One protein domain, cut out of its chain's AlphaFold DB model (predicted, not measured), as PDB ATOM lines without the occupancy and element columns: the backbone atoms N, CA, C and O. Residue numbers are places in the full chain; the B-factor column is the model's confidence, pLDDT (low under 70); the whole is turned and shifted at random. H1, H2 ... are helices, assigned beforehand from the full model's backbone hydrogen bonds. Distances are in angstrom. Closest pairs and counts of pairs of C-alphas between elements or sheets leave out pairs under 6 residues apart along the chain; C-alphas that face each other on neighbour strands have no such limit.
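What this domain is: This is residues 117 to 196 of the 196 residues of an uncharacterized protein of Hondaea fermentalgiana (UniProt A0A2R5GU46). This is an open, drawn-out chain in which four separate helices, H1 to H4, are strung one after another on loops, and no helix touches another. Residues 117 to 159, with H1 and H2, make a loose body, and residues 160 to 196 stick out from it as a long free arm that holds H3 and, near its end, H4. The printed part has 80 residues, with four named helices in the order H1, H2, H3, H4 and no named strand. The class is all helix, though only 33 of the 80 residues are in named elements. The whole is extended, with a radius of gyration of the C-alphas of 21.9 A, and flat, spanning 55 by 42 by 19 A.

How they stand to each other: Start at Tyr 117 and read on to H1, residues 125 to 133, the first helix you meet. A long link of 18 residues, 134 to 151, leads from there to H2, residues 152 to 155. H1 and H2 are apart, with no C-alpha of the one within 8 A of the other. After a short link of 8 residues comes H3, residues 164 to 171, which is apart from both H1 and H2. A short link of 10 residues then leads to H4, residues 182 to 193, which is apart from H1, H2 and H3. From residue 160 to 196 the printed part stands free: none of these C-alphas has another, 8 or more residues away along the chain, within 10 A. In the backbones of H1, H3 and H4, every O i to N i+4 pair is within hydrogen-bond range. H2 is too short for such a pair, but its one O i to N i+3 pair is within range.

Where its parts are: Find C-alpha 125 at (32.002, 1.967, 17.633); from there H1 runs 12.3 A to C-alpha 133. H2 measures 5.4 A from C-alpha 152 to C-alpha 155. Look next for C-alpha 164 at (35.564, -23.825, 47.984), where H3 begins; it reaches C-alpha 171 after 10.6 A. H4, the longest helix with 12 residues, runs 16.5 A from C-alpha 182 to C-alpha 193 at (62.882, -38.841, 16.239).

The domain as a whole: The two C-alphas farthest apart are those of Tyr 117 and Asn 194, at 57.6 A. Without the stretch that stands free, the body of 43 residues spans 31 by 20 by 15 A. The printed part has no cut, and it ends at Gln 196, the chain's last residue. In the B-factor column the mean pLDDT of the printed part is 78.5; look for values under 70 at residues 117 to 119, 160 to 175 and 195 to 196. H3 has a mean pLDDT of 56.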
ATOM      1  N   TYR A 117      33.812   5.644  31.976       60.56
ATOM      2  CA  TYR A 117      33.185   4.830  33.029       60.56
ATOM      3  C   TYR A 117      33.718   3.390  32.956       60.56
ATOM      4  O   TYR A 117      33.820   2.872  31.844       60.56
ATOM      5  N   LYS A 118      34.028   2.705  34.071       63.53
ATOM      6  CA  LYS A 118      34.647   1.356  34.004       63.53
ATOM      7  C   LYS A 118      33.873   0.408  33.076       63.53
ATOM      8  O   LYS A 118      34.471  -0.377  32.345       63.53
ATOM      9  N   ALA A 119      32.539   0.513  33.050       67.75
ATOM     10  CA  ALA A 119      31.684  -0.298  32.181       67.75
ATOM     11  C   ALA A 119      31.683   0.109  30.688       67.75
ATOM     12  O   ALA A 119      31.339  -0.713  29.840       67.75
ATOM     13  N   VAL A 120      32.081   1.334  30.341       75.50
ATOM     14  CA  VAL A 120      32.081   1.880  28.974       75.50
ATOM     15  C   VAL A 120      33.509   2.252  28.598       75.50
ATOM     16  O   VAL A 120      33.887   3.368  28.855       75.50
ATOM     17  N   GLU A 121      34.311   1.377  27.983       76.81
ATOM     18  CA  GLU A 121      35.742   1.670  27.712       76.81
ATOM     19  C   GLU A 121      36.020   2.434  26.403       76.81
ATOM     20  O   GLU A 121      37.109   2.973  26.216       76.81
ATOM     21  N   TYR A 122      35.049   2.493  25.491       83.06
ATOM     22  CA  TYR A 122      35.208   3.105  24.170       83.06
ATOM     23  C   TYR A 122      34.169   4.195  23.954       83.06
ATOM     24  O   TYR A 122      33.011   4.041  24.344       83.06
ATOM     25  N   ARG A 123      34.569   5.282  23.287       78.75
ATOM     26  CA  ARG A 123      33.672   6.410  22.994       78.75
ATOM     27  C   ARG A 123      32.918   6.213  21.688       78.75
ATOM     28  O   ARG A 123      31.834   6.762  21.505       78.75
ATOM     29  N   SER A 124      33.491   5.430  20.776       85.75
ATOM     30  CA  SER A 124      32.924   5.185  19.456       85.75
ATOM     31  C   SER A 124      32.976   3.713  19.057       85.75
ATOM     32  O   SER A 124      33.857   2.945  19.446       85.75
ATOM     33  N   MET A 125      32.030   3.316  18.203       89.06
ATOM     34  CA  MET A 125      32.002   1.967  17.633       89.06
ATOM     35  C   MET A 125      33.218   1.694  16.731       89.06
ATOM     36  O   MET A 125      33.638   0.546  16.594       89.06
ATOM     37  N   SER A 126      33.789   2.729  16.106       93.25
ATOM     38  CA  SER A 126      35.021   2.621  15.315       93.25
ATOM     39  C   SER A 126      36.219   2.252  16.183       93.25
ATOM     40  O   SER A 126      36.916   1.299  15.846       93.25
ATOM     41  N   GLU A 127      36.403   2.919  17.328       90.88
ATOM     42  CA  GLU A 127      37.474   2.591  18.280       90.88
ATOM     43  C   GLU A 127      37.369   1.143  18.758       90.88
ATOM     44  O   GLU A 127      38.349   0.401  18.707       90.88
ATOM     45  N   PHE A 128      36.165   0.715  19.149       90.44
ATOM     46  CA  PHE A 128      35.920  -0.658  19.584       90.44
ATOM     47  C   PHE A 128      36.266  -1.679  18.489       90.44
ATOM     48  O   PHE A 128      36.931  -2.686  18.747       90.44
ATOM     49  N   LYS A 129      35.847  -1.422  17.242       94.94
ATOM     50  CA  LYS A 129      36.153  -2.298  16.101       94.94
ATOM     51  C   LYS A 129      37.651  -2.369  15.824       94.94
ATOM     52  O   LYS A 129      38.159  -3.455  15.553       94.94
ATOM     53  N   ASP A 130      38.356  -1.248  15.892       95.69
ATOM     54  CA  ASP A 130      39.794  -1.210  15.642       95.69
ATOM     55  C   ASP A 130      40.589  -1.897  16.758       95.69
ATOM     56  O   ASP A 130      41.517  -2.654  16.466       95.69
ATOM     57  N   ALA A 131      40.186  -1.730  18.020       91.69
ATOM     58  CA  ALA A 131      40.747  -2.471  19.149       91.69
ATOM     59  C   ALA A 131      40.516  -3.984  19.009       91.69
ATOM     60  O   ALA A 131      41.452  -4.772  19.159       91.69
ATOM     61  N   THR A 132      39.303  -4.385  18.616       93.19
ATOM     62  CA  THR A 132      38.947  -5.792  18.374       93.19
ATOM     63  C   THR A 132      39.798  -6.399  17.257       93.19
ATOM     64  O   THR A 132      40.346  -7.483  17.427       93.19
ATOM     65  N   LYS A 133      39.994  -5.686  16.136       95.62
ATOM     66  CA  LYS A 133      40.880  -6.133  15.040       95.62
ATOM     67  C   LYS A 133      42.328  -6.319  15.491       95.62
ATOM     68  O   LYS A 133      43.027  -7.178  14.964       95.62
ATOM     69  N   ARG A 134      42.782  -5.505  16.445       96.00
ATOM     70  CA  ARG A 134      44.127  -5.587  17.032       96.00
ATOM     71  C   ARG A 134      44.221  -6.606  18.171       96.00
ATOM     72  O   ARG A 134      45.289  -6.732  18.759       96.00
ATOM     73  N   ASN A 135      43.139  -7.322  18.487       94.06
ATOM     74  CA  ASN A 135      43.039  -8.225  19.636       94.06
ATOM     75  C   ASN A 135      43.404  -7.549  20.971       94.06
ATOM     76  O   ASN A 135      43.907  -8.197  21.891       94.06
ATOM     77  N   VAL A 136      43.159  -6.240  21.079       91.88
ATOM     78  CA  VAL A 136      43.354  -5.501  22.326       91.88
ATOM     79  C   VAL A 136      42.242  -5.911  23.285       91.88
ATOM     80  O   VAL A 136      41.057  -5.807  22.965       91.88
ATOM     81  N   ARG A 137      42.634  -6.422  24.453       88.31
ATOM     82  CA  ARG A 137      41.693  -6.796  25.511       88.31
ATOM     83  C   ARG A 137      41.153  -5.551  26.204       88.31
ATOM     84  O   ARG A 137      41.813  -4.517  26.235       88.31
ATOM     85  N   LEU A 138      39.962  -5.696  26.778       86.62
ATOM     86  CA  LEU A 138      39.394  -4.692  27.672       86.62
ATOM     87  C   LEU A 138      40.312  -4.492  28.882       86.62
ATOM     88  O   LEU A 138      40.913  -5.455  29.366       86.62
ATOM     89  N   ALA A 139      40.417  -3.249  29.342       83.25
ATOM     90  CA  ALA A 139      41.289  -2.880  30.452       83.25
ATOM     91  C   ALA A 139      40.779  -3.435  31.788       83.25
ATOM     92  O   ALA A 139      41.574  -3.844  32.633       83.25
ATOM     93  N   HIS A 140      39.457  -3.473  31.967       80.81
ATOM     94  CA  HIS A 140      38.819  -3.892  33.211       80.81
ATOM     95  C   HIS A 140      38.053  -5.205  33.036       80.81
ATOM     96  O   HIS A 140      37.402  -5.442  32.006       80.81
ATOM     97  N   ASN A 141      38.080  -6.055  34.066       82.94
ATOM     98  CA  ASN A 141      37.314  -7.295  34.051       82.94
ATOM     99  C   ASN A 141      35.825  -7.010  34.287       82.94
ATOM    100  O   ASN A 141      35.476  -6.019  34.922       82.94
ATOM    101  N   PRO A 142      34.919  -7.896  33.844       84.25
ATOM    102  CA  PRO A 142      33.488  -7.759  34.111       84.25
ATOM    103  C   PRO A 142      33.130  -7.584  35.598       84.25
ATOM    104  O   PRO A 142      32.227  -6.812  35.907       84.25
ATOM    105  N   ARG A 143      33.862  -8.244  36.509       79.69
ATOM    106  CA  ARG A 143      33.660  -8.142  37.967       79.69
ATOM    107  C   ARG A 143      33.990  -6.756  38.530       79.69
ATOM    108  O   ARG A 143      33.432  -6.381  39.548       79.69
ATOM    109  N   ASP A 144      34.847  -6.000  37.848       75.62
ATOM    110  CA  ASP A 144      35.221  -4.633  38.237       75.62
ATOM    111  C   ASP A 144      34.250  -3.582  37.658       75.62
ATOM    112  O   ASP A 144      34.446  -2.383  37.840       75.62
ATOM    113  N   LYS A 145      33.267  -4.020  36.857       78.00
ATOM    114  CA  LYS A 145      32.324  -3.159  36.120       78.00
ATOM    115  C   LYS A 145      30.897  -3.293  36.627       78.00
ATOM    116  O   LYS A 145      30.140  -2.322  36.620       78.00
ATOM    117  N   PHE A 146      30.511  -4.513  36.988       80.12
ATOM    118  CA  PHE A 146      29.146  -4.860  37.346       80.12
ATOM    119  C   PHE A 146      29.120  -5.540  38.708       80.12
ATOM    120  O   PHE A 146      30.008  -6.326  39.028       80.12
ATOM    121  N   LEU A 147      28.064  -5.286  39.479       77.06
ATOM    122  CA  LEU A 147      27.832  -5.948  40.767       77.06
ATOM    123  C   LEU A 147      27.522  -7.435  40.571       77.06
ATOM    124  O   LEU A 147      27.962  -8.291  41.336       77.06
ATOM    125  N   ASN A 148      26.776  -7.735  39.508       80.50
ATOM    126  CA  ASN A 148      26.277  -9.062  39.188       80.50
ATOM    127  C   ASN A 148      26.613  -9.440  37.737       80.50
ATOM    128  O   ASN A 148      26.745  -8.563  36.876       80.50
ATOM    129  N   PRO A 149      26.721 -10.744  37.426       85.44
ATOM    130  CA  PRO A 149      26.947 -11.196  36.062       85.44
ATOM    131  C   PRO A 149      25.750 -10.828  35.173       85.44
ATOM    132  O   PRO A 149      24.659 -11.371  35.311       85.44
ATOM    133  N   VAL A 150      25.984  -9.915  34.231       85.31
ATOM    134  CA  VAL A 150      24.963  -9.408  33.294       85.31
ATOM    135  C   VAL A 150      24.560 -10.446  32.239       85.31
ATOM    136  O   VAL A 150      23.424 -10.468  31.774       85.31
ATOM    137  N   VAL A 151      25.496 -11.312  31.841       86.88
ATOM    138  CA  VAL A 151      25.267 -12.391  30.871       86.88
ATOM    139  C   VAL A 151      25.664 -13.736  31.462       86.88
ATOM    140  O   VAL A 151      26.526 -13.819  32.338       86.88
ATOM    141  N   SER A 152      25.076 -14.818  30.951       87.31
ATOM    142  CA  SER A 152      25.328 -16.178  31.444       87.31
ATOM    143  C   SER A 152      26.806 -16.574  31.379       87.31
ATOM    144  O   SER A 152      27.301 -17.219  32.299       87.31
ATOM    145  N   SER A 153      27.549 -16.136  30.358       88.12
ATOM    146  CA  SER A 153      28.991 -16.396  30.253       88.12
ATOM    147  C   SER A 153      29.812 -15.721  31.353       88.12
ATOM    148  O   SER A 153      30.843 -16.261  31.734       88.12
ATOM    149  N   HIS A 154      29.352 -14.591  31.904       87.75
ATOM    150  CA  HIS A 154      30.020 -13.933  33.031       87.75
ATOM    151  C   HIS A 154      29.886 -14.739  34.323       87.75
ATOM    152  O   HIS A 154      30.771 -14.669  35.168       87.75
ATOM    153  N   SER A 155      28.807 -15.519  34.485       84.56
ATOM    154  CA  SER A 155      28.635 -16.351  35.685       84.56
ATOM    155  C   SER A 155      29.773 -17.369  35.842       84.56
ATOM    156  O   SER A 155      30.212 -17.657  36.958       84.56
ATOM    157  N   VAL A 156      30.314 -17.854  34.720       82.81
ATOM    158  CA  VAL A 156      31.465 -18.749  34.696       82.81
ATOM    159  C   VAL A 156      32.714 -17.937  35.015       82.81
ATOM    160  O   VAL A 156      33.195 -17.148  34.210       82.81
ATOM    161  N   GLY A 157      33.248 -18.144  36.213       79.06
ATOM    162  CA  GLY A 157      34.447 -17.449  36.664       79.06
ATOM    163  C   GLY A 157      34.184 -16.180  37.488       79.06
ATOM    164  O   GLY A 157      35.138 -15.540  37.923       79.06
ATOM    165  N   TRP A 158      32.922 -15.834  37.774       84.06
ATOM    166  CA  TRP A 158      32.604 -14.654  38.590       84.06
ATOM    167  C   TRP A 158      33.182 -14.754  40.010       84.06
ATOM    168  O   TRP A 158      33.775 -13.806  40.519       84.06
ATOM    169  N   ASN A 159      33.097 -15.941  40.622       79.31
ATOM    170  CA  ASN A 159      33.471 -16.189  42.021       79.31
ATOM    171  C   ASN A 159      34.800 -16.948  42.189       79.31
ATOM    172  O   ASN A 159      34.985 -17.622  43.198       79.31
ATOM    173  N   VAL A 160      35.732 -16.874  41.229       66.81
ATOM    174  CA  VAL A 160      36.947 -17.729  41.192       66.81
ATOM    175  C   VAL A 160      37.730 -17.736  42.512       66.81
ATOM    176  O   VAL A 160      38.151 -18.806  42.942       66.81
ATOM    177  N   GLY A 161      37.844 -16.601  43.210       58.91
ATOM    178  CA  GLY A 161      38.522 -16.514  44.515       58.91
ATOM    179  C   GLY A 161      37.701 -16.950  45.739       58.91
ATOM    180  O   GLY A 161      38.262 -17.178  46.805       58.91
ATOM    181  N   GLU A 162      36.381 -17.085  45.610       56.94
ATOM    182  CA  GLU A 162      35.470 -17.433  46.713       56.94
ATOM    183  C   GLU A 162      35.023 -18.896  46.687       56.94
ATOM    184  O   GLU A 162      34.475 -19.387  47.680       56.94
ATOM    185  N   THR A 163      35.282 -19.597  45.579       58.16
ATOM    186  CA  THR A 163      34.976 -21.023  45.446       58.16
ATOM    187  C   THR A 163      35.680 -21.850  46.519       58.16
ATOM    188  O   THR A 163      36.823 -21.588  46.902       58.16
ATOM    189  N   GLU A 164      35.003 -22.896  46.999       55.47
ATOM    190  CA  GLU A 164      35.564 -23.825  47.984       55.47
ATOM    191  C   GLU A 164      36.887 -24.436  47.511       55.47
ATOM    192  O   GLU A 164      37.776 -24.638  48.329       55.47
ATOM    193  N   PHE A 165      37.066 -24.618  46.198       54.19
ATOM    194  CA  PHE A 165      38.317 -25.072  45.588       54.19
ATOM    195  C   PHE A 165      39.488 -24.109  45.814       54.19
ATOM    196  O   PHE A 165      40.566 -24.570  46.171       54.19
ATOM    197  N   ALA A 166      39.288 -22.790  45.700       56.12
ATOM    198  CA  ALA A 166      40.330 -21.802  45.999       56.12
ATOM    199  C   ALA A 166      40.703 -21.793  47.496       56.12
ATOM    200  O   ALA A 166      41.874 -21.668  47.857       56.12
ATOM    201  N   LYS A 167      39.716 -22.001  48.379       56.69
ATOM    202  CA  LYS A 167      39.927 -22.118  49.836       56.69
ATOM    203  C   LYS A 167      40.586 -23.450  50.232       56.69
ATOM    204  O   LYS A 167      41.360 -23.488  51.188       56.69
ATOM    205  N   LEU A 168      40.299 -24.530  49.504       55.94
ATOM    206  CA  LEU A 168      40.934 -25.845  49.641       55.94
ATOM    207  C   LEU A 168      42.378 -25.825  49.138       55.94
ATOM    208  O   LEU A 168      43.257 -26.356  49.810       55.94
ATOM    209  N   ASP A 169      42.639 -25.154  48.020       55.22
ATOM    210  CA  ASP A 169      43.981 -24.958  47.475       55.22
ATOM    211  C   ASP A 169      44.888 -24.150  48.412       55.22
ATOM    212  O   ASP A 169      46.074 -24.448  48.516       55.22
ATOM    213  N   ALA A 170      44.336 -23.177  49.143       58.25
ATOM    214  CA  ALA A 170      45.070 -22.442  50.173       58.25
ATOM    215  C   ALA A 170      45.396 -23.297  51.418       58.25
ATOM    216  O   ALA A 170      46.358 -23.011  52.128       58.25
ATOM    217  N   LYS A 171      44.614 -24.355  51.692       58.72
ATOM    218  CA  LYS A 171      44.838 -25.291  52.813       58.72
ATOM    219  C   LYS A 171      45.677 -26.516  52.431       58.72
ATOM    220  O   LYS A 171      46.319 -27.102  53.301       58.72
ATOM    221  N   CYS A 172      45.698 -26.911  51.160       56.88
ATOM    222  CA  CYS A 172      46.523 -28.008  50.657       56.88
ATOM    223  C   CYS A 172      47.942 -27.512  50.343       56.88
ATOM    224  O   CYS A 172      48.269 -27.142  49.219       56.88
ATOM    225  N   THR A 173      48.819 -27.549  51.345       62.16
ATOM    226  CA  THR A 173      50.217 -27.085  51.266       62.16
ATOM    227  C   THR A 173      51.118 -27.879  50.312       62.16
ATOM    228  O   THR A 173      52.244 -27.458  50.055       62.16
ATOM    229  N   LYS A 174      50.658 -29.007  49.751       67.94
ATOM    230  CA  LYS A 174      51.389 -29.768  48.726       67.94
ATOM    231  C   LYS A 174      50.450 -30.229  47.620       67.94
ATOM    232  O   LYS A 174      49.718 -31.203  47.778       67.94
ATOM    233  N   ARG A 175      50.512 -29.553  46.474       67.31
ATOM    234  CA  ARG A 175      49.984 -30.096  45.220       67.31
ATOM    235  C   ARG A 175      50.998 -31.092  44.665       67.31
ATOM    236  O   ARG A 175      52.186 -30.790  44.619       67.31
ATOM    237  N   PHE A 176      50.520 -32.249  44.219       75.50
ATOM    238  CA  PHE A 176      51.320 -33.235  43.493       75.50
ATOM    239  C   PHE A 176      50.913 -33.207  42.018       75.50
ATOM    240  O   PHE A 176      50.145 -34.066  41.577       75.50
ATOM    241  N   PRO A 177      51.344 -32.188  41.248       76.94
ATOM    242  CA  PRO A 177      51.135 -32.222  39.813       76.94
ATOM    243  C   PRO A 177      51.855 -33.450  39.259       76.94
ATOM    244  O   PRO A 177      52.972 -33.767  39.668       76.94
ATOM    245  N   LYS A 178      51.216 -34.147  38.319       83.44
ATOM    246  CA  LYS A 178      51.895 -35.174  37.530       83.44
ATOM    247  C   LYS A 178      52.909 -34.463  36.636       83.44
ATOM    248  O   LYS A 178      52.563 -33.998  35.555       83.44
ATOM    249  N   THR A 179      54.129 -34.297  37.126       82.31
ATOM    250  CA  THR A 179      55.247 -33.791  36.332       82.31
ATOM    251  C   THR A 179      55.742 -34.901  35.421       82.31
ATOM    252  O   THR A 179      55.803 -36.057  35.845       82.31
ATOM    253  N   ALA A 180      56.105 -34.560  34.184       84.81
ATOM    254  CA  ALA A 180      56.747 -35.514  33.291       84.81
ATOM    255  C   ALA A 180      58.022 -36.057  33.958       84.81
ATOM    256  O   ALA A 180      58.842 -35.294  34.473       84.81
ATOM    257  N   SER A 181      58.150 -37.381  33.998       88.94
ATOM    258  CA  SER A 181      59.367 -38.048  34.446       88.94
ATOM    259  C   SER A 181      60.452 -37.942  33.364       88.94
ATOM    260  O   SER A 181      60.130 -37.818  32.180       88.94
ATOM    261  N   PRO A 182      61.743 -38.051  33.716       89.81
ATOM    262  CA  PRO A 182      62.823 -38.084  32.727       89.81
ATOM    263  C   PRO A 182      62.631 -39.182  31.668       89.81
ATOM    264  O   PRO A 182      62.954 -38.989  30.502       89.81
ATOM    265  N   GLU A 183      62.047 -40.312  32.068       87.56
ATOM    266  CA  GLU A 183      61.736 -41.451  31.197       87.56
ATOM    267  C   GLU A 183      60.630 -41.125  30.186       87.56
ATOM    268  O   GLU A 183      60.732 -41.513  29.027       87.56
ATOM    269  N   SER A 184      59.595 -40.384  30.601       88.50
ATOM    270  CA  SER A 184      58.520 -39.962  29.692       88.50
ATOM    271  C   SER A 184      58.993 -38.879  28.723       88.50
ATOM    272  O   SER A 184      58.674 -38.955  27.543       88.50
ATOM    273  N   LEU A 185      59.849 -37.954  29.172       89.44
ATOM    274  CA  LEU A 185      60.507 -36.986  28.286       89.44
ATOM    275  C   LEU A 185      61.420 -37.669  27.256       89.44
ATOM    276  O   LEU A 185      61.448 -37.278  26.092       89.44
ATOM    277  N   PHE A 186      62.159 -38.701  27.674       87.94
ATOM    278  CA  PHE A 186      63.010 -39.479  26.776       87.94
ATOM    279  C   PHE A 186      62.192 -40.297  25.767       87.94
ATOM    280  O   PHE A 186      62.525 -40.326  24.583       87.94
ATOM    281  N   ALA A 187      61.103 -40.931  26.211       87.25
ATOM    282  CA  ALA A 187      60.198 -41.665  25.332       87.25
ATOM    283  C   ALA A 187      59.549 -40.749  24.279       87.25
ATOM    284  O   ALA A 187      59.522 -41.118  23.105       87.25
ATOM    285  N   ASP A 188      59.115 -39.543  24.663       89.25
ATOM    286  CA  ASP A 188      58.586 -38.537  23.731       89.25
ATOM    287  C   ASP A 188      59.644 -38.088  22.711       89.25
ATOM    288  O   ASP A 188      59.356 -37.988  21.517       89.25
ATOM    289  N   ALA A 189      60.893 -37.876  23.148       87.50
ATOM    290  CA  ALA A 189      61.993 -37.506  22.257       87.50
ATOM    291  C   ALA A 189      62.317 -38.612  21.234       87.50
ATOM    292  O   ALA A 189      62.528 -38.326  20.055       87.50
ATOM    293  N   MET A 190      62.308 -39.879  21.660       86.94
ATOM    294  CA  MET A 190      62.512 -41.032  20.776       86.94
ATOM    295  C   MET A 190      61.342 -41.233  19.805       86.94
ATOM    296  O   MET A 190      61.558 -41.564  18.639       86.94
ATOM    297  N   ALA A 191      60.106 -41.009  20.258       83.12
ATOM    298  CA  ALA A 191      58.924 -41.066  19.404       83.12
ATOM    299  C   ALA A 191      58.947 -39.967  18.326       83.12
ATOM    300  O   ALA A 191      58.646 -40.246  17.168       83.12
ATOM    301  N   ALA A 192      59.366 -38.748  18.681       82.88
ATOM    302  CA  ALA A 192      59.525 -37.644  17.736       82.88
ATOM    303  C   ALA A 192      60.653 -37.888  16.713       82.88
ATOM    304  O   ALA A 192      60.504 -37.527  15.548       82.88
ATOM    305  N   ALA A 193      61.756 -38.523  17.123       80.88
ATOM    306  CA  ALA A 193      62.882 -38.841  16.239       80.88
ATOM    307  C   ALA A 193      62.580 -39.966  15.230       80.88
ATOM    308  O   ALA A 193      63.115 -39.948  14.128       80.88
ATOM    309  N   ASN A 194      61.708 -40.921  15.575       73.00
ATOM    310  CA  ASN A 194      61.304 -42.028  14.691       73.00
ATOM    311  C   ASN A 194      60.220 -41.654  13.657       73.00
ATOM    312  O   ASN A 194      59.839 -42.494  12.845       73.00
ATOM    313  N   LEU A 195      59.682 -40.432  13.714       59.16
ATOM    314  CA  LEU A 195      58.680 -39.905  12.776       59.16
ATOM    315  C   LEU A 195      59.297 -39.041  11.650       59.16
ATOM    316  O   LEU A 195      58.543 -38.461  10.865       59.16
ATOM    317  N   GLN A 196      60.634 -38.953  11.571       50.12
ATOM    318  CA  GLN A 196      61.397 -38.393  10.440       50.12
ATOM    319  C   GLN A 196      61.856 -39.499   9.489       50.12
ATOM    320  O   GLN A 196      61.861 -39.231   8.266       50.12
TER     321      GLN A 196